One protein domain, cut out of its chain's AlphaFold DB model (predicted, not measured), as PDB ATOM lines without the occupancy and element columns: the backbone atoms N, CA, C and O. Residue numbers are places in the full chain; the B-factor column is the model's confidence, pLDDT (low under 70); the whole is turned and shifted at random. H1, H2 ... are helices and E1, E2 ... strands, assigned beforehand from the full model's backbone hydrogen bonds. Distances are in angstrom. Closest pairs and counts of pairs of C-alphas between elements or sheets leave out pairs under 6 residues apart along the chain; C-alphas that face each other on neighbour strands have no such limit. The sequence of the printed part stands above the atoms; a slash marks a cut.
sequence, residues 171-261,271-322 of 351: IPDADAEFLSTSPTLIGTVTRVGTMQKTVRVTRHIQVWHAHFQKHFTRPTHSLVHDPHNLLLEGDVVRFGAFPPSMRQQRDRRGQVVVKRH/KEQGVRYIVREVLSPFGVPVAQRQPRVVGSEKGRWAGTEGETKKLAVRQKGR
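What this domain is: This is residues 171 to 261 and 271 to 322 of the 351 residues of an uncharacterized protein of Fonsecaea pedrosoi CBS 271.37 (UniProt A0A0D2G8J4). Five strands close into a small barrel, and the hairpin of E2 and E3 runs on well past it, its residues 204 to 219 making a long two-stranded arm. H1 and H2 lie near each other at one side of the barrel, while H3 sticks out at the opposite side with residues 309 to 314 and 316 to 322 standing free, at the end of a long link without named elements. The printed part has 143 residues, with three named helices and five named strands in the order H1 E1 E2 E3 E4 H2 E5 H3. Round the ring run E1 E2 E3 E5 E4 and back to E1, mixed in direction, and the class is mixed, helices and strands. The whole is only just loose, close to compact, with a radius of gyration of the C-alphas of 17.5 A and spans of 51 by 48 by 38 A.

Where its parts are: E1, residues 184 to 195, is 22.6 A long and begins at C-alpha 184 (122.901, 139.592, 175.785); it bends by 84 degrees at residue 192. E2, residues 198 to 209, measures 32.5 A, and E3, residues 214 to 225, 33.8 A. E4 is residues 236 to 241, 17.0 A. E5, residues 277 to 284, is 18.5 A long and bends by 62 degrees at residue 280. H1 is residues 173 to 181, 12.4 A, and H2 residues 244 to 252, 12.2 A. H3, residues 309 to 322, is 20.1 A long and ends at C-alpha 322 (157.595, 118.753, 169.894).

How they stand to each other: E1, E2 and E3 form a meander, each strand the antiparallel neighbour of the one before. With E4 they make a Greek key, the first strand being the antiparallel neighbour of the fourth. E1 and E2 are a hairpin, with N 190 and O 200 at 2.8 A. E2 and E3 are a hairpin too, with N 207 and O 216 at 2.8 A. E1 pairs with E4 over residues 184 to 188, N 185 to O 239 at 2.8 A, and with E2 over residues 188 to 195. E5 is antiparallel to E4, N 280 to O 238 at 2.8 A, and parallel to E3, N 225 to O 277 at 2.8 A. H1 is on the barrel through its residues 178 to 180. H1 and H2 are close but not clearly touching, the closest C-alphas being those of Asp 175 and Pro 244, 6.6 A apart; at 71 degrees they are only just about perpendicular. H2 and H3 are not on the barrel. In H1, H2 and H3 every O i to N i+4 pair is within hydrogen-bond range.

The domain as a whole: The C-alphas farthest apart, of Asp 173 and Lys 320, are 52.4 A apart. Residues 262 to 270 are not printed, and C-alphas 261 and 271 are 10.8 A apart across this cut. The link from E5 to H3 is long, 24 residues. Mean pLDDT of the printed part is 91.1; residues 256 to 261 and 271 to 272 are under 70.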
ATOM      1  N   ILE A 171     111.215 123.606 173.507       78.54
ATOM      2  CA  ILE A 171     112.079 124.316 174.438       78.54
ATOM      3  C   ILE A 171     111.199 124.592 175.664       78.54
ATOM      4  O   ILE A 171     110.182 125.259 175.497       78.54
ATOM      5  N   PRO A 172     111.543 124.088 176.865       89.07
ATOM      6  CA  PRO A 172     110.758 124.340 178.070       89.07
ATOM      7  C   PRO A 172     110.465 125.836 178.234       89.07
ATOM      8  O   PRO A 172     111.379 126.642 178.065       89.07
ATOM      9  N   ASP A 173     109.245 126.214 178.628       90.44
ATOM     10  CA  ASP A 173     108.841 127.626 178.787       90.44
ATOM     11  C   ASP A 173     109.827 128.437 179.644       90.44
ATOM     12  O   ASP A 173     110.170 129.577 179.328       90.44
ATOM     13  N   ALA A 174     110.381 127.804 180.683       91.62
ATOM     14  CA  ALA A 174     111.402 128.394 181.547       91.62
ATOM     15  C   ALA A 174     112.684 128.802 180.793       91.62
ATOM     16  O   ALA A 174     113.348 129.778 181.148       91.62
ATOM     17  N   ASP A 175     113.063 128.059 179.752       92.38
ATOM     18  CA  ASP A 175     114.203 128.408 178.911       92.38
ATOM     19  C   ASP A 175     113.858 129.552 177.951       92.38
ATOM     20  O   ASP A 175     114.718 130.400 177.709       92.38
ATOM     21  N   ALA A 176     112.626 129.609 177.435       89.45
ATOM     22  CA  ALA A 176     112.162 130.711 176.593       89.45
ATOM     23  C   ALA A 176     112.144 132.038 177.373       89.45
ATOM     24  O   ALA A 176     112.722 133.032 176.921       89.45
ATOM     25  N   GLU A 177     111.599 132.034 178.593       93.08
ATOM     26  CA  GLU A 177     111.621 133.191 179.497       93.08
ATOM     27  C   GLU A 177     113.063 133.615 179.818       93.08
ATOM     28  O   GLU A 177     113.420 134.795 179.734       93.08
ATOM     29  N   PHE A 178     113.944 132.648 180.097       94.85
ATOM     30  CA  PHE A 178     115.356 132.936 180.326       94.85
ATOM     31  C   PHE A 178     116.016 133.580 179.102       94.85
ATOM     32  O   PHE A 178     116.804 134.518 179.254       94.85
ATOM     33  N   LEU A 179     115.743 133.092 177.890       91.76
ATOM     34  CA  LEU A 179     116.302 133.647 176.655       91.76
ATOM     35  C   LEU A 179     115.786 135.060 176.356       91.76
ATOM     36  O   LEU A 179     116.529 135.833 175.748       91.76
ATOM     37  N   SER A 180     114.590 135.420 176.819       91.83
ATOM     38  CA  SER A 180     114.065 136.785 176.727       91.83
ATOM     39  C   SER A 180     114.736 137.724 177.743       91.83
ATOM     40  O   SER A 180     115.309 138.747 177.369       91.83
ATOM     41  N   THR A 181     114.774 137.335 179.021       95.42
ATOM     42  CA  THR A 181     115.173 138.230 180.124       95.42
ATOM     43  C   THR A 181     116.687 138.339 180.322       95.42
ATOM     44  O   THR A 181     117.195 139.345 180.820       95.42
ATOM     45  N   SER A 182     117.456 137.298 179.994       96.23
ATOM     46  CA  SER A 182     118.862 137.259 180.410       96.23
ATOM     47  C   SER A 182     119.788 138.133 179.545       96.23
ATOM     48  O   SER A 182     119.570 138.256 178.336       96.23
ATOM     49  N   PRO A 183     120.882 138.681 180.124       97.17
ATOM     50  CA  PRO A 183     121.769 139.616 179.437       97.17
ATOM     51  C   PRO A 183     122.341 139.065 178.130       97.17
ATOM     52  O   PRO A 183     122.848 137.936 178.078       97.17
ATOM     53  N   THR A 184     122.314 139.897 177.091       97.43
ATOM     54  CA  THR A 184     122.901 139.592 175.785       97.43
ATOM     55  C   THR A 184     124.148 140.419 175.530       97.43
ATOM     56  O   THR A 184     124.373 141.475 176.116       97.43
ATOM     57  N   LEU A 185     124.993 139.893 174.656       97.85
ATOM     58  CA  LEU A 185     126.202 140.527 174.169       97.85
ATOM     59  C   LEU A 185     126.160 140.531 172.645       97.85
ATOM     60  O   LEU A 185     125.637 139.599 172.034       97.85
ATOM     61  N   ILE A 186     126.756 141.557 172.047       98.47
ATOM     62  CA  ILE A 186     126.918 141.673 170.600       98.47
ATOM     63  C   ILE A 186     128.400 141.512 170.267       98.47
ATOM     64  O   ILE A 186     129.277 141.979 171.002       98.47
ATOM     65  N   GLY A 187     128.692 140.817 169.175       98.37
ATOM     66  CA  GLY A 187     130.047 140.712 168.655       98.37
ATOM     67  C   GLY A 187     130.088 140.134 167.252       98.37
ATOM     68  O   GLY A 187     129.090 139.633 166.739       98.37
ATOM     69  N   THR A 188     131.269 140.184 166.648       98.60
ATOM     70  CA  THR A 188     131.504 139.702 165.286       98.60
ATOM     71  C   THR A 188     132.125 138.314 165.322       98.60
ATOM     72  O   THR A 188     133.066 138.048 166.081       98.60
ATOM     73  N   VAL A 189     131.615 137.404 164.501       98.30
ATOM     74  CA  VAL A 189     132.183 136.071 164.326       98.30
ATOM     75  C   VAL A 189     133.537 136.209 163.635       98.30
ATOM     76  O   VAL A 189     133.640 136.658 162.502       98.30
ATOM     77  N   THR A 190     134.597 135.818 164.336       96.34
ATOM     78  CA  THR A 190     135.987 135.944 163.852       96.34
ATOM     79  C   THR A 190     136.612 134.633 163.430       96.34
ATOM     80  O   THR A 190     137.625 134.642 162.744       96.34
ATOM     81  N   ARG A 191     136.077 133.501 163.901       94.23
ATOM     82  CA  ARG A 191     136.601 132.192 163.524       94.23
ATOM     83  C   ARG A 191     135.530 131.128 163.559       94.23
ATOM     84  O   ARG A 191     134.793 131.017 164.545       94.23
ATOM     85  N   VAL A 192     135.524 130.307 162.522       95.07
ATOM     86  CA  VAL A 192     134.567 129.217 162.324       95.07
ATOM     87  C   VAL A 192     135.274 127.936 161.878       95.07
ATOM     88  O   VAL A 192     136.474 127.939 161.616       95.07
ATOM     89  N   GLY A 193     134.562 126.806 161.846       92.41
ATOM     90  CA  GLY A 193     135.069 125.565 161.238       92.41
ATOM     91  C   GLY A 193     136.203 124.855 161.991       92.41
ATOM     92  O   GLY A 193     136.654 123.797 161.569       92.41
ATOM     93  N   THR A 194     136.668 125.391 163.121       90.26
ATOM     94  CA  THR A 194     137.737 124.768 163.923       90.26
ATOM     95  C   THR A 194     137.249 123.793 164.971       90.26
ATOM     96  O   THR A 194     138.015 122.970 165.464       90.26
ATOM     97  N   MET A 195     136.006 123.973 165.400       92.10
ATOM     98  CA  MET A 195     135.382 123.233 166.482       92.10
ATOM     99  C   MET A 195     133.945 122.946 166.068       92.10
ATOM    100  O   MET A 195     133.261 123.831 165.557       92.10
ATOM    101  N   GLN A 196     133.485 121.720 166.308       93.55
ATOM    102  CA  GLN A 196     132.107 121.341 166.017       93.55
ATOM    103  C   GLN A 196     131.139 122.187 166.850       93.55
ATOM    104  O   GLN A 196     131.311 122.310 168.068       93.55
ATOM    105  N   LYS A 197     130.130 122.772 166.194       95.60
ATOM    106  CA  LYS A 197     129.058 123.557 166.829       95.60
ATOM    107  C   LYS A 197     129.559 124.696 167.711       95.60
ATOM    108  O   LYS A 197     128.964 125.008 168.744       95.60
ATOM    109  N   THR A 198     130.715 125.261 167.374       95.95
ATOM    110  CA  THR A 198     131.344 126.316 168.166       95.95
ATOM    111  C   THR A 198     131.993 127.341 167.254       95.95
ATOM    112  O   THR A 198     132.802 126.996 166.394       95.95
ATOM    113  N   VAL A 199     131.703 128.608 167.515       96.70
ATOM    114  CA  VAL A 199     132.320 129.748 166.838       96.70
ATOM    115  C   VAL A 199     133.065 130.626 167.836       96.70
ATOM    116  O   VAL A 199     132.745 130.667 169.029       96.70
ATOM    117  N   ARG A 200     134.087 131.337 167.356       96.74
ATOM    118  CA  ARG A 200     134.790 132.356 168.139       96.74
ATOM    119  C   ARG A 200     134.250 133.726 167.764       96.74
ATOM    120  O   ARG A 200     134.473 134.202 166.652       96.74
ATOM    121  N   VAL A 201     133.611 134.376 168.723       97.93
ATOM    122  CA  VAL A 201     133.088 135.734 168.578       97.93
ATOM    123  C   VAL A 201     134.043 136.709 169.251       97.93
ATOM    124  O   VAL A 201     134.540 136.441 170.347       97.93
ATOM    125  N   THR A 202     134.326 137.825 168.590       97.65
ATOM    126  CA  THR A 202     135.124 138.922 169.138       97.65
ATOM    127  C   THR A 202     134.218 140.102 169.436       97.65
ATOM    128  O   THR A 202     133.399 140.492 168.611       97.65
ATOM    129  N   ARG A 203     134.380 140.671 170.628       97.59
ATOM    130  CA  ARG A 203     133.728 141.910 171.050       97.59
ATOM    131  C   ARG A 203     134.766 142.892 171.569       97.59
ATOM    132  O   ARG A 203     135.789 142.475 172.117       97.59
ATOM    133  N   HIS A 204     134.483 144.179 171.453       97.46
ATOM    134  CA  HIS A 204     135.307 145.225 172.045       97.46
ATOM    135  C   HIS A 204     134.743 145.584 173.417       97.46
ATOM    136  O   HIS A 204     133.559 145.876 173.547       97.46
ATOM    137  N   ILE A 205     135.581 145.519 174.451       96.72
ATOM    138  CA  ILE A 205     135.230 145.987 175.796       96.72
ATOM    139  C   ILE A 205     136.004 147.268 176.095       96.72
ATOM    140  O   ILE A 205     137.169 147.383 175.713       96.72
ATOM    141  N   GLN A 206     135.380 148.218 176.785       97.79
ATOM    142  CA  GLN A 206     136.075 149.388 177.306       97.79
ATOM    143  C   GLN A 206     136.710 149.040 178.654       97.79
ATOM    144  O   GLN A 206     136.045 148.545 179.561       97.79
ATOM    145  N   VAL A 207     138.009 149.285 178.783       96.87
ATOM    146  CA  VAL A 207     138.777 149.068 180.011       96.87
ATOM    147  C   VAL A 207     139.306 150.413 180.483       96.87
ATOM    148  O   VAL A 207     139.953 151.124 179.717       96.87
ATOM    149  N   TRP A 208     139.026 150.761 181.737       96.99
ATOM    150  CA  TRP A 208     139.569 151.964 182.363       96.99
ATOM    151  C   TRP A 208     141.058 151.796 182.664       96.99
ATOM    152  O   TRP A 208     141.462 150.805 183.278       96.99
ATOM    153  N   HIS A 209     141.871 152.772 182.263       97.82
ATOM    154  CA  HIS A 209     143.284 152.822 182.617       97.82
ATOM    155  C   HIS A 209     143.539 153.941 183.629       97.82
ATOM    156  O   HIS A 209     143.617 155.110 183.257       97.82
ATOM    157  N   ALA A 210     143.727 153.578 184.904       97.99
ATOM    158  CA  ALA A 210     143.793 154.531 186.018       97.99
ATOM    159  C   ALA A 210     144.856 155.632 185.846       97.99
ATOM    160  O   ALA A 210     144.567 156.790 186.110       97.99
ATOM    161  N   HIS A 211     146.046 155.295 185.336       97.64
ATOM    162  CA  HIS A 211     147.130 156.270 185.143       97.64
ATOM    163  C   HIS A 211     146.815 157.345 184.089       97.64
ATOM    164  O   HIS A 211     147.281 158.468 184.199       97.64
ATOM    165  N   PHE A 212     146.035 157.002 183.059       97.53
ATOM    166  CA  PHE A 212     145.697 157.933 181.973       97.53
ATOM    167  C   PHE A 212     144.293 158.514 182.120       97.53
ATOM    168  O   PHE A 212     143.883 159.299 181.277       97.53
ATOM    169  N   GLN A 213     143.547 158.062 183.134       98.21
ATOM    170  CA  GLN A 213     142.150 158.415 183.364       98.21
ATOM    171  C   GLN A 213     141.301 158.356 182.080       98.21
ATOM    172  O   GLN A 213     140.491 159.234 181.792       98.21
ATOM    173  N   LYS A 214     141.516 157.309 181.273       98.63
ATOM    174  CA  LYS A 214     140.888 157.140 179.959       98.63
ATOM    175  C   LYS A 214     140.423 155.702 179.758       98.63
ATOM    176  O   LYS A 214     141.082 154.750 180.190       98.63
ATOM    177  N   HIS A 215     139.296 155.542 179.067       98.31
ATOM    178  CA  HIS A 215     138.822 154.246 178.588       98.31
ATOM    179  C   HIS A 215     139.536 153.844 177.295       98.31
ATOM    180  O   HIS A 215     139.604 154.615 176.340       98.31
ATOM    181  N   PHE A 216     140.023 152.606 177.246       98.23
ATOM    182  CA  PHE A 216     140.615 152.002 176.054       98.23
ATOM    183  C   PHE A 216     139.793 150.804 175.594       98.23
ATOM    184  O   PHE A 216     139.352 149.987 176.404       98.23
ATOM    185  N   THR A 217     139.614 150.663 174.285       98.00
ATOM    186  CA  THR A 217     138.946 149.499 173.699       98.00
ATOM    187  C   THR A 217     139.907 148.323 173.611       98.00
ATOM    188  O   THR A 217     140.973 148.421 173.004       98.00
ATOM    189  N   ARG A 218     139.510 147.178 174.160       96.08
ATOM    190  CA  ARG A 218     140.268 145.930 174.092       96.08
ATOM    191  C   ARG A 218     139.430 144.832 173.435       96.08
ATOM    192  O   ARG A 218     138.317 144.576 173.900       96.08
ATOM    193  N   PRO A 219     139.950 144.120 172.419       96.24
ATOM    194  CA  PRO A 219     139.261 142.962 171.873       96.24
ATOM    195  C   PRO A 219     139.258 141.818 172.895       96.24
ATOM    196  O   PRO A 219     140.282 141.474 173.493       96.24
ATOM    197  N   THR A 220     138.090 141.221 173.093       94.77
ATOM    198  CA  THR A 220     137.874 140.041 173.931       94.77
ATOM    199  C   THR A 220     137.171 138.978 173.110       94.77
ATOM    200  O   THR A 220     136.214 139.263 172.396       94.77
ATOM    201  N   HIS A 221     137.641 137.740 173.226       95.34
ATOM    202  CA  HIS A 221     137.103 136.618 172.470       95.34
ATOM    203  C   HIS A 221     136.270 135.711 173.368       95.34
ATOM    204  O   HIS A 221     136.697 135.362 174.470       95.34
ATOM    205  N   SER A 222     135.126 135.274 172.862       95.52
ATOM    206  CA  SER A 222     134.222 134.338 173.520       95.52
ATOM    207  C   SER A 222     133.953 133.151 172.599       95.52
ATOM    208  O   SER A 222     133.862 133.305 171.382       95.52
ATOM    209  N   LEU A 223     133.853 131.953 173.175       96.11
ATOM    210  CA  LEU A 223     133.413 130.763 172.451       96.11
ATOM    211  C   LEU A 223     131.903 130.618 172.617       96.11
ATOM    212  O   LEU A 223     131.404 130.548 173.747       96.11
ATOM    213  N   VAL A 224     131.201 130.573 171.489       97.00
ATOM    214  CA  VAL A 224     129.740 130.572 171.416       97.00
ATOM    215  C   VAL A 224     129.275 129.305 170.709       97.00
ATOM    216  O   VAL A 224     129.885 128.876 169.731       97.00
ATOM    217  N   HIS A 225     128.229 128.678 171.235       96.43
ATOM    218  CA  HIS A 225     127.620 127.492 170.657       96.43
ATOM    219  C   HIS A 225     126.706 127.867 169.494       96.43
ATOM    220  O   HIS A 225     125.774 128.645 169.679       96.43
ATOM    221  N   ASP A 226     126.985 127.282 168.333       96.85
ATOM    222  CA  ASP A 226     126.186 127.374 167.110       96.85
ATOM    223  C   ASP A 226     125.576 125.982 166.849       96.85
ATOM    224  O   ASP A 226     126.313 125.075 166.447       96.85
ATOM    225  N   PRO A 227     124.278 125.758 167.136       94.31
ATOM    226  CA  PRO A 227     123.661 124.433 167.028       94.31
ATOM    227  C   PRO A 227     123.719 123.824 165.619       94.31
ATOM    228  O   PRO A 227     123.874 122.601 165.494       94.31
ATOM    229  N   HIS A 228     123.647 124.673 164.588       94.81
ATOM    230  CA  HIS A 228     123.462 124.293 163.184       94.81
ATOM    231  C   HIS A 228     124.699 124.544 162.301       94.81
ATOM    232  O   HIS A 228     124.706 124.171 161.132       94.81
ATOM    233  N   ASN A 229     125.778 125.120 162.847       95.94
ATOM    234  CA  ASN A 229     127.003 125.483 162.118       95.94
ATOM    235  C   ASN A 229     126.770 126.467 160.948       95.94
ATOM    236  O   ASN A 229     127.523 126.421 159.966       95.94
ATOM    237  N   LEU A 230     125.770 127.348 161.048       96.68
ATOM    238  CA  LEU A 230     125.351 128.262 159.973       96.68
ATOM    239  C   LEU A 230     126.131 129.586 159.941       96.68
ATOM    240  O   LEU A 230     126.109 130.288 158.931       96.68
ATOM    241  N   LEU A 231     126.817 129.959 161.023       97.38
ATOM    242  CA  LEU A 231     127.427 131.290 161.141       97.38
ATOM    243  C   LEU A 231     128.726 131.441 160.354       97.38
ATOM    244  O   LEU A 231     129.666 130.704 160.612       97.38
ATOM    245  N   LEU A 232     128.866 132.425 159.479       96.40
ATOM    246  CA  LEU A 232     130.098 132.695 158.730       96.40
ATOM    247  C   LEU A 232     131.013 133.681 159.471       96.40
ATOM    248  O   LEU A 232     130.601 134.358 160.408       96.40
ATOM    249  N   GLU A 233     132.291 133.727 159.085       96.64
ATOM    250  CA  GLU A 233     133.190 134.787 159.556       96.64
ATOM    251  C   GLU A 233     132.696 136.134 159.011       96.64
ATOM    252  O   GLU A 233     132.312 136.224 157.849       96.64
ATOM    253  N   GLY A 234     132.667 137.159 159.864       98.01
ATOM    254  CA  GLY A 234     132.117 138.480 159.545       98.01
ATOM    255  C   GLY A 234     130.686 138.711 160.032       98.01
ATOM    256  O   GLY A 234     130.297 139.866 160.184       98.01
ATOM    257  N   ASP A 235     129.924 137.660 160.356       98.57
ATOM    258  CA  ASP A 235     128.567 137.828 160.887       98.57
ATOM    259  C   ASP A 235     128.571 138.609 162.205       98.57
ATOM    260  O   ASP A 235     129.353 138.313 163.117       98.57
ATOM    261  N   VAL A 236     127.642 139.551 162.350       98.53
ATOM    262  CA  VAL A 236     127.363 140.207 163.632       98.53
ATOM    263  C   VAL A 236     126.257 139.436 164.335       98.53
ATOM    264  O   VAL A 236     125.162 139.274 163.797       98.53
ATOM    265  N   VAL A 237     126.537 138.949 165.542       98.53
ATOM    266  CA  VAL A 237     125.629 138.070 166.286       98.53
ATOM    267  C   VAL A 237     125.339 138.597 167.682       98.53
ATOM    268  O   VAL A 237     126.218 139.130 168.368       98.53
ATOM    269  N   ARG A 238     124.102 138.374 168.123       98.29
ATOM    270  CA  ARG A 238     123.668 138.517 169.509       98.29
ATOM    271  C   ARG A 238     123.756 137.156 170.187       98.29
ATOM    272  O   ARG A 238     123.186 136.173 169.718       98.29
ATOM    273  N   PHE A 239     124.479 137.082 171.295       98.00
ATOM    274  CA  PHE A 239     124.699 135.843 172.037       98.00
ATOM    275  C   PHE A 239     124.520 136.060 173.538       98.00
ATOM    276  O   PHE A 239     124.719 137.156 174.055       98.00
ATOM    277  N   GLY A 240     124.134 135.008 174.254       97.05
ATOM    278  CA  GLY A 240     123.818 135.074 175.681       97.05
ATOM    279  C   GLY A 240     124.247 133.817 176.422       97.05
ATOM    280  O   GLY A 240     124.818 132.899 175.835       97.05
ATOM    281  N   ALA A 241     124.030 133.779 177.734       95.43
ATOM    282  CA  ALA A 241     124.314 132.584 178.526       95.43
ATOM    283  C   ALA A 241     123.416 131.406 178.104       95.43
ATOM    284  O   ALA A 241     122.316 131.611 177.595       95.43
ATOM    285  N   PHE A 242     123.872 130.175 178.359       94.55
ATOM    286  CA  PHE A 242     123.015 128.996 178.209       94.55
ATOM    287  C   PHE A 242     121.825 129.049 179.175       94.55
ATOM    288  O   PHE A 242     122.053 129.366 180.355       94.55
ATOM    289  N   PRO A 243     120.623 128.658 178.712       95.06
ATOM    290  CA  PRO A 243     119.472 128.479 179.575       95.06
ATOM    291  C   PRO A 243     119.687 127.314 180.556       95.06
ATOM    292  O   PRO A 243     120.583 126.478 180.341       95.06
ATOM    293  N   PRO A 244     118.934 127.272 181.669       93.00
ATOM    294  CA  PRO A 244     119.143 126.302 182.738       93.00
ATOM    295  C   PRO A 244     119.109 124.843 182.274       93.00
ATOM    296  O   PRO A 244     119.988 124.081 182.684       93.00
ATOM    297  N   SER A 245     118.185 124.451 181.387       93.39
ATOM    298  CA  SER A 245     118.089 123.057 180.921       93.39
ATOM    299  C   SER A 245     119.358 122.610 180.179       93.39
ATOM    300  O   SER A 245     119.972 121.588 180.507       93.39
ATOM    301  N   MET A 246     119.834 123.434 179.238       91.49
ATOM    302  CA  MET A 246     121.040 123.171 178.458       91.49
ATOM    303  C   MET A 246     122.277 123.193 179.343       91.49
ATOM    304  O   MET A 246     123.201 122.401 179.142       91.49
ATOM    305  N   ARG A 247     122.312 124.080 180.342       90.90
ATOM    306  CA  ARG A 247     123.397 124.103 181.322       90.90
ATOM    307  C   ARG A 247     123.455 122.788 182.095       90.90
ATOM    308  O   ARG A 247     124.510 122.161 182.091       90.90
ATOM    309  N   GLN A 248     122.335 122.323 182.649       91.48
ATOM    310  CA  GLN A 248     122.268 121.048 183.371       91.48
ATOM    311  C   GLN A 248     122.678 119.866 182.484       91.48
ATOM    312  O   GLN A 248     123.430 118.997 182.920       91.48
ATOM    313  N   GLN A 249     122.242 119.838 181.223       91.08
ATOM    314  CA  GLN A 249     122.640 118.788 180.284       91.08
ATOM    315  C   GLN A 249     124.156 118.794 180.031       91.08
ATOM    316  O   GLN A 249     124.792 117.738 179.985       91.08
ATOM    317  N   ARG A 250     124.765 119.978 179.893       89.91
ATOM    318  CA  ARG A 250     126.219 120.125 179.726       89.91
ATOM    319  C   ARG A 250     126.983 119.772 181.002       89.91
ATOM    320  O   ARG A 250     128.074 119.209 180.896       89.91
ATOM    321  N   ASP A 251     126.418 120.063 182.171       86.15
ATOM    322  CA  ASP A 251     126.964 119.684 183.476       86.15
ATOM    323  C   ASP A 251     126.944 118.156 183.644       86.15
ATOM    324  O   ASP A 251     127.975 117.568 183.965       86.15
ATOM    325  N   ARG A 252     125.827 117.492 183.305       90.46
ATOM    326  CA  ARG A 252     125.700 116.018 183.290       90.46
ATOM    327  C   ARG A 252     126.707 115.355 182.350       90.46
ATOM    328  O   ARG A 252     127.277 114.325 182.683       90.46
ATOM    329  N   ARG A 253     126.969 115.966 181.189       89.18
ATOM    330  CA  ARG A 253     127.996 115.500 180.236       89.18
ATOM    331  C   ARG A 253     129.433 115.797 180.686       89.18
ATOM    332  O   ARG A 253     130.367 115.453 179.968       89.18
ATOM    333  N   GLY A 254     129.632 116.506 181.800       83.36
ATOM    334  CA  GLY A 254     130.950 116.960 182.247       83.36
ATOM    335  C   GLY A 254     131.615 117.975 181.306       83.36
ATOM    336  O   GLY A 254     132.816 118.223 181.414       83.36
ATOM    337  N   GLN A 255     130.864 118.569 180.368       74.97
ATOM    338  CA  GLN A 255     131.395 119.529 179.392       74.97
ATOM    339  C   GLN A 255     131.603 120.917 179.995       74.97
ATOM    340  O   GLN A 255     132.509 121.646 179.577       74.97
ATOM    341  N   VAL A 256     130.805 121.300 180.994       68.16
ATOM    342  CA  VAL A 256     131.079 122.506 181.778       68.16
ATOM    343  C   VAL A 256     132.146 122.146 182.801       68.16
ATOM    344  O   VAL A 256     131.884 121.847 183.960       68.16
ATOM    345  N   VAL A 257     133.399 122.137 182.351       59.04
ATOM    346  CA  VAL A 257     134.552 121.843 183.203       59.04
ATOM    347  C   VAL A 257     134.778 123.026 184.149       59.04
ATOM    348  O   VAL A 257     135.745 123.776 184.003       59.04
ATOM    349  N   VAL A 258     133.913 123.223 185.145       61.50
ATOM    350  CA  VAL A 258     134.251 123.971 186.362       61.50
ATOM    351  C   VAL A 258     135.179 123.074 187.184       61.50
ATOM    352  O   VAL A 258     134.876 122.654 188.296       61.50
ATOM    353  N   LYS A 259     136.345 122.725 186.622       62.44
ATOM    354  CA  LYS A 259     137.435 122.195 187.436       62.44
ATOM    355  C   LYS A 259     137.752 123.299 188.430       62.44
ATOM    356  O   LYS A 259     138.194 124.374 188.032       62.44
ATOM    357  N   ARG A 260     137.506 123.029 189.712       64.05
ATOM    358  CA  ARG A 260     137.720 123.947 190.843       64.05
ATOM    359  C   ARG A 260     139.157 124.512 190.911       64.05
ATOM    360  O   ARG A 260     139.391 125.489 191.606       64.05
ATOM    361  N   HIS A 261     140.082 123.984 190.102       65.38
ATOM    362  CA  HIS A 261     141.431 124.500 189.856       65.38
ATOM    363  C   HIS A 261     141.661 124.883 188.383       65.38
ATOM    364  O   HIS A 261     142.502 124.297 187.700       65.38
ATOM    365  N   LYS A 271     140.943 131.834 183.236       66.90
ATOM    366  CA  LYS A 271     140.827 131.685 181.783       66.90
ATOM    367  C   LYS A 271     139.584 130.860 181.496       66.90
ATOM    368  O   LYS A 271     139.501 129.682 181.856       66.90
ATOM    369  N   GLU A 272     138.606 131.490 180.864       68.16
ATOM    370  CA  GLU A 272     137.347 130.858 180.505       68.16
ATOM    371  C   GLU A 272     137.564 129.946 179.301       68.16
ATOM    372  O   GLU A 272     137.215 130.253 178.168       68.16
ATOM    373  N   GLN A 273     138.217 128.811 179.539       71.26
ATOM    374  CA  GLN A 273     138.350 127.773 178.534       71.26
ATOM    375  C   GLN A 273     137.039 126.991 178.498       71.26
ATOM    376  O   GLN A 273     136.724 126.227 179.413       71.26
ATOM    377  N   GLY A 274     136.232 127.258 177.480       86.39
ATOM    378  CA  GLY A 274     135.001 126.528 177.211       86.39
ATOM    379  C   GLY A 274     133.936 127.385 176.546       86.39
ATOM    380  O   GLY A 274     133.982 128.612 176.573       86.39
ATOM    381  N   VAL A 275     132.958 126.704 175.961       92.54
ATOM    382  CA  VAL A 275     131.777 127.331 175.369       92.54
ATOM    383  C   VAL A 275     130.811 127.677 176.501       92.54
ATOM    384  O   VAL A 275     130.304 126.771 177.170       92.54
ATOM    385  N   ARG A 276     130.620 128.975 176.758       90.70
ATOM    386  CA  ARG A 276     129.744 129.510 177.828       90.70
ATOM    387  C   ARG A 276     128.481 130.174 177.304       90.70
ATOM    388  O   ARG A 276     127.537 130.369 178.065       90.70
ATOM    389  N   TYR A 277     128.511 130.537 176.033       96.13
ATOM    390  CA  TYR A 277     127.465 131.302 175.401       96.13
ATOM    391  C   TYR A 277     126.806 130.492 174.304       96.13
ATOM    392  O   TYR A 277     127.402 129.555 173.768       96.13
ATOM    393  N   ILE A 278     125.606 130.912 173.954       96.24
ATOM    394  CA  ILE A 278     124.828 130.385 172.856       96.24
ATOM    395  C   ILE A 278     124.386 131.535 171.955       96.24
ATOM    396  O   ILE A 278     124.146 132.647 172.438       96.24
ATOM    397  N   VAL A 279     124.361 131.284 170.650       97.36
ATOM    398  CA  VAL A 279     123.859 132.246 169.664       97.36
ATOM    399  C   VAL A 279     122.361 132.413 169.892       97.36
ATOM    400  O   VAL A 279     121.665 131.417 170.042       97.36
ATOM    401  N   ARG A 280     121.875 133.656 169.945       95.13
ATOM    402  CA  ARG A 280     120.435 133.957 169.965       95.13
ATOM    403  C   ARG A 280     119.953 134.406 168.601       95.13
ATOM    404  O   ARG A 280     118.959 133.899 168.112       95.13
ATOM    405  N   GLU A 281     120.676 135.350 168.007       95.18
ATOM    406  CA  GLU A 281     120.257 136.004 166.773       95.18
ATOM    407  C   GLU A 281     121.461 136.401 165.920       95.18
ATOM    408  O   GLU A 281     122.518 136.765 166.449       95.18
ATOM    409  N   VAL A 282     121.290 136.358 164.599       97.67
ATOM    410  CA  VAL A 282     122.208 136.969 163.636       97.67
ATOM    411  C   VAL A 282     121.659 138.343 163.278       97.67
ATOM    412  O   VAL A 282     120.637 138.439 162.616       97.67
ATOM    413  N   LEU A 283     122.347 139.395 163.719       97.47
ATOM    414  CA  LEU A 283     121.932 140.781 163.491       97.47
ATOM    415  C   LEU A 283     122.291 141.252 162.079       97.47
ATOM    416  O   LEU A 283     121.540 141.985 161.447       97.47
ATOM    417  N   SER A 284     123.465 140.859 161.585       98.07
ATOM    418  CA  SER A 284     123.937 141.250 160.254       98.07
ATOM    419  C   SER A 284     124.683 140.076 159.622       98.07
ATOM    420  O   SER A 284     125.840 139.834 159.983       98.07
ATOM    421  N   PRO A 285     124.029 139.298 158.739       98.07
ATOM    422  CA  PRO A 285     124.683 138.197 158.047       98.07
ATOM    423  C   PRO A 285     125.692 138.737 157.028       98.07
ATOM    424  O   PRO A 285     125.393 139.642 156.254       98.07
ATOM    425  N   PHE A 286     126.885 138.156 157.002       97.70
ATOM    426  CA  PHE A 286     127.911 138.457 156.016       97.70
ATOM    427  C   PHE A 286     127.726 137.586 154.763       97.70
ATOM    428  O   PHE A 286     127.646 136.356 154.846       97.70
ATOM    429  N   GLY A 287     127.657 138.223 153.592       97.01
ATOM    430  CA  GLY A 287     127.502 137.551 152.299       97.01
ATOM    431  C   GLY A 287     126.112 136.940 152.101       97.01
ATOM    432  O   GLY A 287     125.174 137.632 151.724       97.01
ATOM    433  N   VAL A 288     125.985 135.628 152.327       96.89
ATOM    434  CA  VAL A 288     124.750 134.861 152.076       96.89
ATOM    435  C   VAL A 288     123.782 135.011 153.261       96.89
ATOM    436  O   VAL A 288     124.224 134.843 154.404       96.89
ATOM    437  N   PRO A 289     122.476 135.276 153.046       97.58
ATOM    438  CA  PRO A 289     121.486 135.364 154.124       97.58
ATOM    439  C   PRO A 289     121.349 134.033 154.873       97.58
ATOM    440  O   PRO A 289     121.476 132.970 154.269       97.58
ATOM    441  N   VAL A 290     121.065 134.070 156.185       96.18
ATOM    442  CA  VAL A 290     121.076 132.874 157.061       96.18
ATOM    443  C   VAL A 290     120.190 131.741 156.528       96.18
ATOM    444  O   VAL A 290     120.607 130.587 156.573       96.18
ATOM    445  N   ALA A 291     119.029 132.070 155.951       95.71
ATOM    446  CA  ALA A 291     118.075 131.103 155.406       95.71
ATOM    447  C   ALA A 291     118.620 130.263 154.233       95.71
ATOM    448  O   ALA A 291     118.185 129.136 154.029       95.71
ATOM    449  N   GLN A 292     119.582 130.786 153.467       96.71
ATOM    450  CA  GLN A 292     120.158 130.099 152.303       96.71
ATOM    451  C   GLN A 292     121.436 129.317 152.644       96.71
ATOM    452  O   GLN A 292     122.067 128.723 151.767       96.71
ATOM    453  N   ARG A 293     121.878 129.339 153.906       95.74
ATOM    454  CA  ARG A 293     123.148 128.726 154.300       95.74
ATOM    455  C   ARG A 293     122.991 127.236 154.537       95.74
ATOM    456  O   ARG A 293     122.070 126.783 155.205       95.74
ATOM    457  N   GLN A 294     123.973 126.481 154.060       94.48
ATOM    458  CA  GLN A 294     124.083 125.062 154.366       94.48
ATOM    459  C   GLN A 294     124.908 124.847 155.646       94.48
ATOM    460  O   GLN A 294     125.917 125.536 155.849       94.48
ATOM    461  N   PRO A 295     124.530 123.878 156.502       93.63
ATOM    462  CA  PRO A 295     125.336 123.474 157.645       93.63
ATOM    463  C   PRO A 295     126.750 123.092 157.216       93.63
ATOM    464  O   PRO A 295     126.955 122.258 156.334       93.63
ATOM    465  N   ARG A 296     127.756 123.682 157.858       91.18
ATOM    466  CA  ARG A 296     129.148 123.366 157.525       91.18
ATOM    467  C   ARG A 296     129.602 122.076 158.186       91.18
ATOM    468  O   ARG A 296     129.338 121.830 159.366       91.18
ATOM    469  N   VAL A 297     130.402 121.319 157.442       90.84
ATOM    470  CA  VAL A 297     131.135 120.157 157.948       90.84
ATOM    471  C   VAL A 297     132.495 120.621 158.465       90.84
ATOM    472  O   VAL A 297     133.369 121.038 157.697       90.84
ATOM    473  N   VAL A 298     132.678 120.571 159.784       88.60
ATOM    474  CA  VAL A 298     133.960 120.877 160.437       88.60
ATOM    475  C   VAL A 298     135.010 119.861 160.008       88.60
ATOM    476  O   VAL A 298     134.762 118.660 160.020       88.60
ATOM    477  N   GLY A 299     136.196 120.347 159.641       85.63
ATOM    478  CA  GLY A 299     137.306 119.504 159.193       85.63
ATOM    479  C   GLY A 299     137.307 119.164 157.701       85.63
ATOM    480  O   GLY A 299     138.290 118.590 157.242       85.63
ATOM    481  N   SER A 300     136.281 119.554 156.934       85.60
ATOM    482  CA  SER A 300     136.366 119.533 155.467       85.60
ATOM    483  C   SER A 300     137.533 120.405 154.988       85.60
ATOM    484  O   SER A 300     137.859 121.403 155.631       85.60
ATOM    485  N   GLU A 301     138.159 120.066 153.858       82.33
ATOM    486  CA  GLU A 301     139.271 120.857 153.304       82.33
ATOM    487  C   GLU A 301     138.874 122.324 153.105       82.33
ATOM    488  O   GLU A 301     139.612 123.226 153.493       82.33
ATOM    489  N   LYS A 302     137.641 122.551 152.631       77.03
ATOM    490  CA  LYS A 302     137.042 123.880 152.450       77.03
ATOM    491  C   LYS A 302     136.781 124.624 153.770       77.03
ATOM    492  O   LYS A 302     136.748 125.849 153.783       77.03
ATOM    493  N   GLY A 303     136.586 123.906 154.878       71.62
ATOM    494  CA  GLY A 303     136.351 124.468 156.214       71.62
ATOM    495  C   GLY A 303     137.590 124.502 157.111       71.62
ATOM    496  O   GLY A 303     137.519 124.984 158.247       71.62
ATOM    497  N   ARG A 304     138.727 123.975 156.644       77.19
ATOM    498  CA  ARG A 304     139.969 123.959 157.410       77.19
ATOM    499  C   ARG A 304     140.515 125.377 157.458       77.19
ATOM    500  O   ARG A 304     141.032 125.895 156.478       77.19
ATOM    501  N   TRP A 305     140.423 125.989 158.632       72.34
ATOM    502  CA  TRP A 305     140.985 127.312 158.870       72.34
ATOM    503  C   TRP A 305     142.460 127.358 158.444       72.34
ATOM    504  O   TRP A 305     143.302 126.689 159.054       72.34
ATOM    505  N   ALA A 306     142.753 128.149 157.408       75.48
ATOM    506  CA  ALA A 306     144.092 128.286 156.840       75.48
ATOM    507  C   ALA A 306     145.073 128.968 157.807       75.48
ATOM    508  O   ALA A 306     146.279 128.769 157.705       75.48
ATOM    509  N   GLY A 307     144.560 129.694 158.807       79.25
ATOM    510  CA  GLY A 307     145.370 130.492 159.718       79.25
ATOM    511  C   GLY A 307     145.940 131.731 159.043       79.25
ATOM    512  O   GLY A 307     146.166 131.761 157.838       79.25
ATOM    513  N   THR A 308     146.191 132.773 159.829       84.03
ATOM    514  CA  THR A 308     147.063 133.854 159.356       84.03
ATOM    515  C   THR A 308     148.488 133.312 159.199       84.03
ATOM    516  O   THR A 308     148.880 132.384 159.914       84.03
ATOM    517  N   GLU A 309     149.295 133.888 158.306       85.26
ATOM    518  CA  GLU A 309     150.686 133.454 158.090       85.26
ATOM    519  C   GLU A 309     151.501 133.418 159.405       85.26
ATOM    520  O   GLU A 309     152.332 132.539 159.640       85.26
ATOM    521  N   GLY A 310     151.213 134.338 160.332       87.41
ATOM    522  CA  GLY A 310     151.815 134.343 161.666       87.41
ATOM    523  C   GLY A 310     151.383 133.161 162.545       87.41
ATOM    524  O   GLY A 310     152.189 132.605 163.297       87.41
ATOM    525  N   GLU A 311     150.125 132.733 162.457       84.56
ATOM    526  CA  GLU A 311     149.604 131.606 163.235       84.56
ATOM    527  C   GLU A 311     150.047 130.251 162.677       84.56
ATOM    528  O   GLU A 311     150.351 129.350 163.468       84.56
ATOM    529  N   THR A 312     150.162 130.111 161.352       85.50
ATOM    530  CA  THR A 312     150.724 128.907 160.724       85.50
ATOM    531  C   THR A 312     152.198 128.742 161.085       85.50
ATOM    532  O   THR A 312     152.586 127.668 161.552       85.50
ATOM    533  N   LYS A 313     153.000 129.819 161.022       89.96
ATOM    534  CA  LYS A 313     154.397 129.823 161.501       89.96
ATOM    535  C   LYS A 313     154.489 129.437 162.977       89.96
ATOM    536  O   LYS A 313     155.301 128.589 163.351       89.96
ATOM    537  N   LYS A 314     153.617 129.978 163.836       89.69
ATOM    538  CA  LYS A 314     153.587 129.636 165.269       89.69
ATOM    539  C   LYS A 314     153.243 128.165 165.518       89.69
ATOM    540  O   LYS A 314     153.827 127.537 166.408       89.69
ATOM    541  N   LEU A 315     152.314 127.598 164.747       83.97
ATOM    542  CA  LEU A 315     151.990 126.170 164.801       83.97
ATOM    543  C   LEU A 315     153.161 125.309 164.317       83.97
ATOM    544  O   LEU A 315     153.494 124.336 164.995       83.97
ATOM    545  N   ALA A 316     153.828 125.695 163.227       87.33
ATOM    546  CA  ALA A 316     155.007 125.005 162.708       87.33
ATOM    547  C   ALA A 316     156.160 125.003 163.726       87.33
ATOM    548  O   ALA A 316     156.728 123.950 164.014       87.33
ATOM    549  N   VAL A 317     156.441 126.144 164.368       90.45
ATOM    550  CA  VAL A 317     157.436 126.244 165.452       90.45
ATOM    551  C   VAL A 317     157.068 125.326 166.623       90.45
ATOM    552  O   VAL A 317     157.922 124.604 167.140       90.45
ATOM    553  N   ARG A 318     155.787 125.277 167.016       85.56
ATOM    554  CA  ARG A 318     155.315 124.391 168.094       85.56
ATOM    555  C   ARG A 318     155.426 122.907 167.725       85.56
ATOM    556  O   ARG A 318     155.754 122.093 168.589       85.56
ATOM    557  N   GLN A 319     155.162 122.545 166.471       88.17
ATOM    558  CA  GLN A 319     155.330 121.176 165.974       88.17
ATOM    559  C   GLN A 319     156.811 120.781 165.901       88.17
ATOM    560  O   GLN A 319     157.169 119.693 166.355       88.17
ATOM    561  N   LYS A 320     157.685 121.684 165.435       90.51
ATOM    562  CA  LYS A 320     159.141 121.487 165.417       90.51
ATOM    563  C   LYS A 320     159.697 121.285 166.831       90.51
ATOM    564  O   LYS A 320     160.419 120.321 167.070       90.51
ATOM    565  N   GLY A 321     159.273 122.105 167.797       88.00
ATOM    566  CA  GLY A 321     159.662 121.951 169.204       88.00
ATOM    567  C   GLY A 321     159.237 120.609 169.819       88.00
ATOM    568  O   GLY A 321     159.989 120.016 170.590       88.00
ATOM    569  N   ARG A 322     158.065 120.076 169.437       84.80
ATOM    570  CA  ARG A 322     157.595 118.753 169.894       84.80
ATOM    571  C   ARG A 322     158.410 117.595 169.324       84.80
ATOM    572  O   ARG A 322     158.645 116.627 170.044       84.80
TER     573      ARG A 322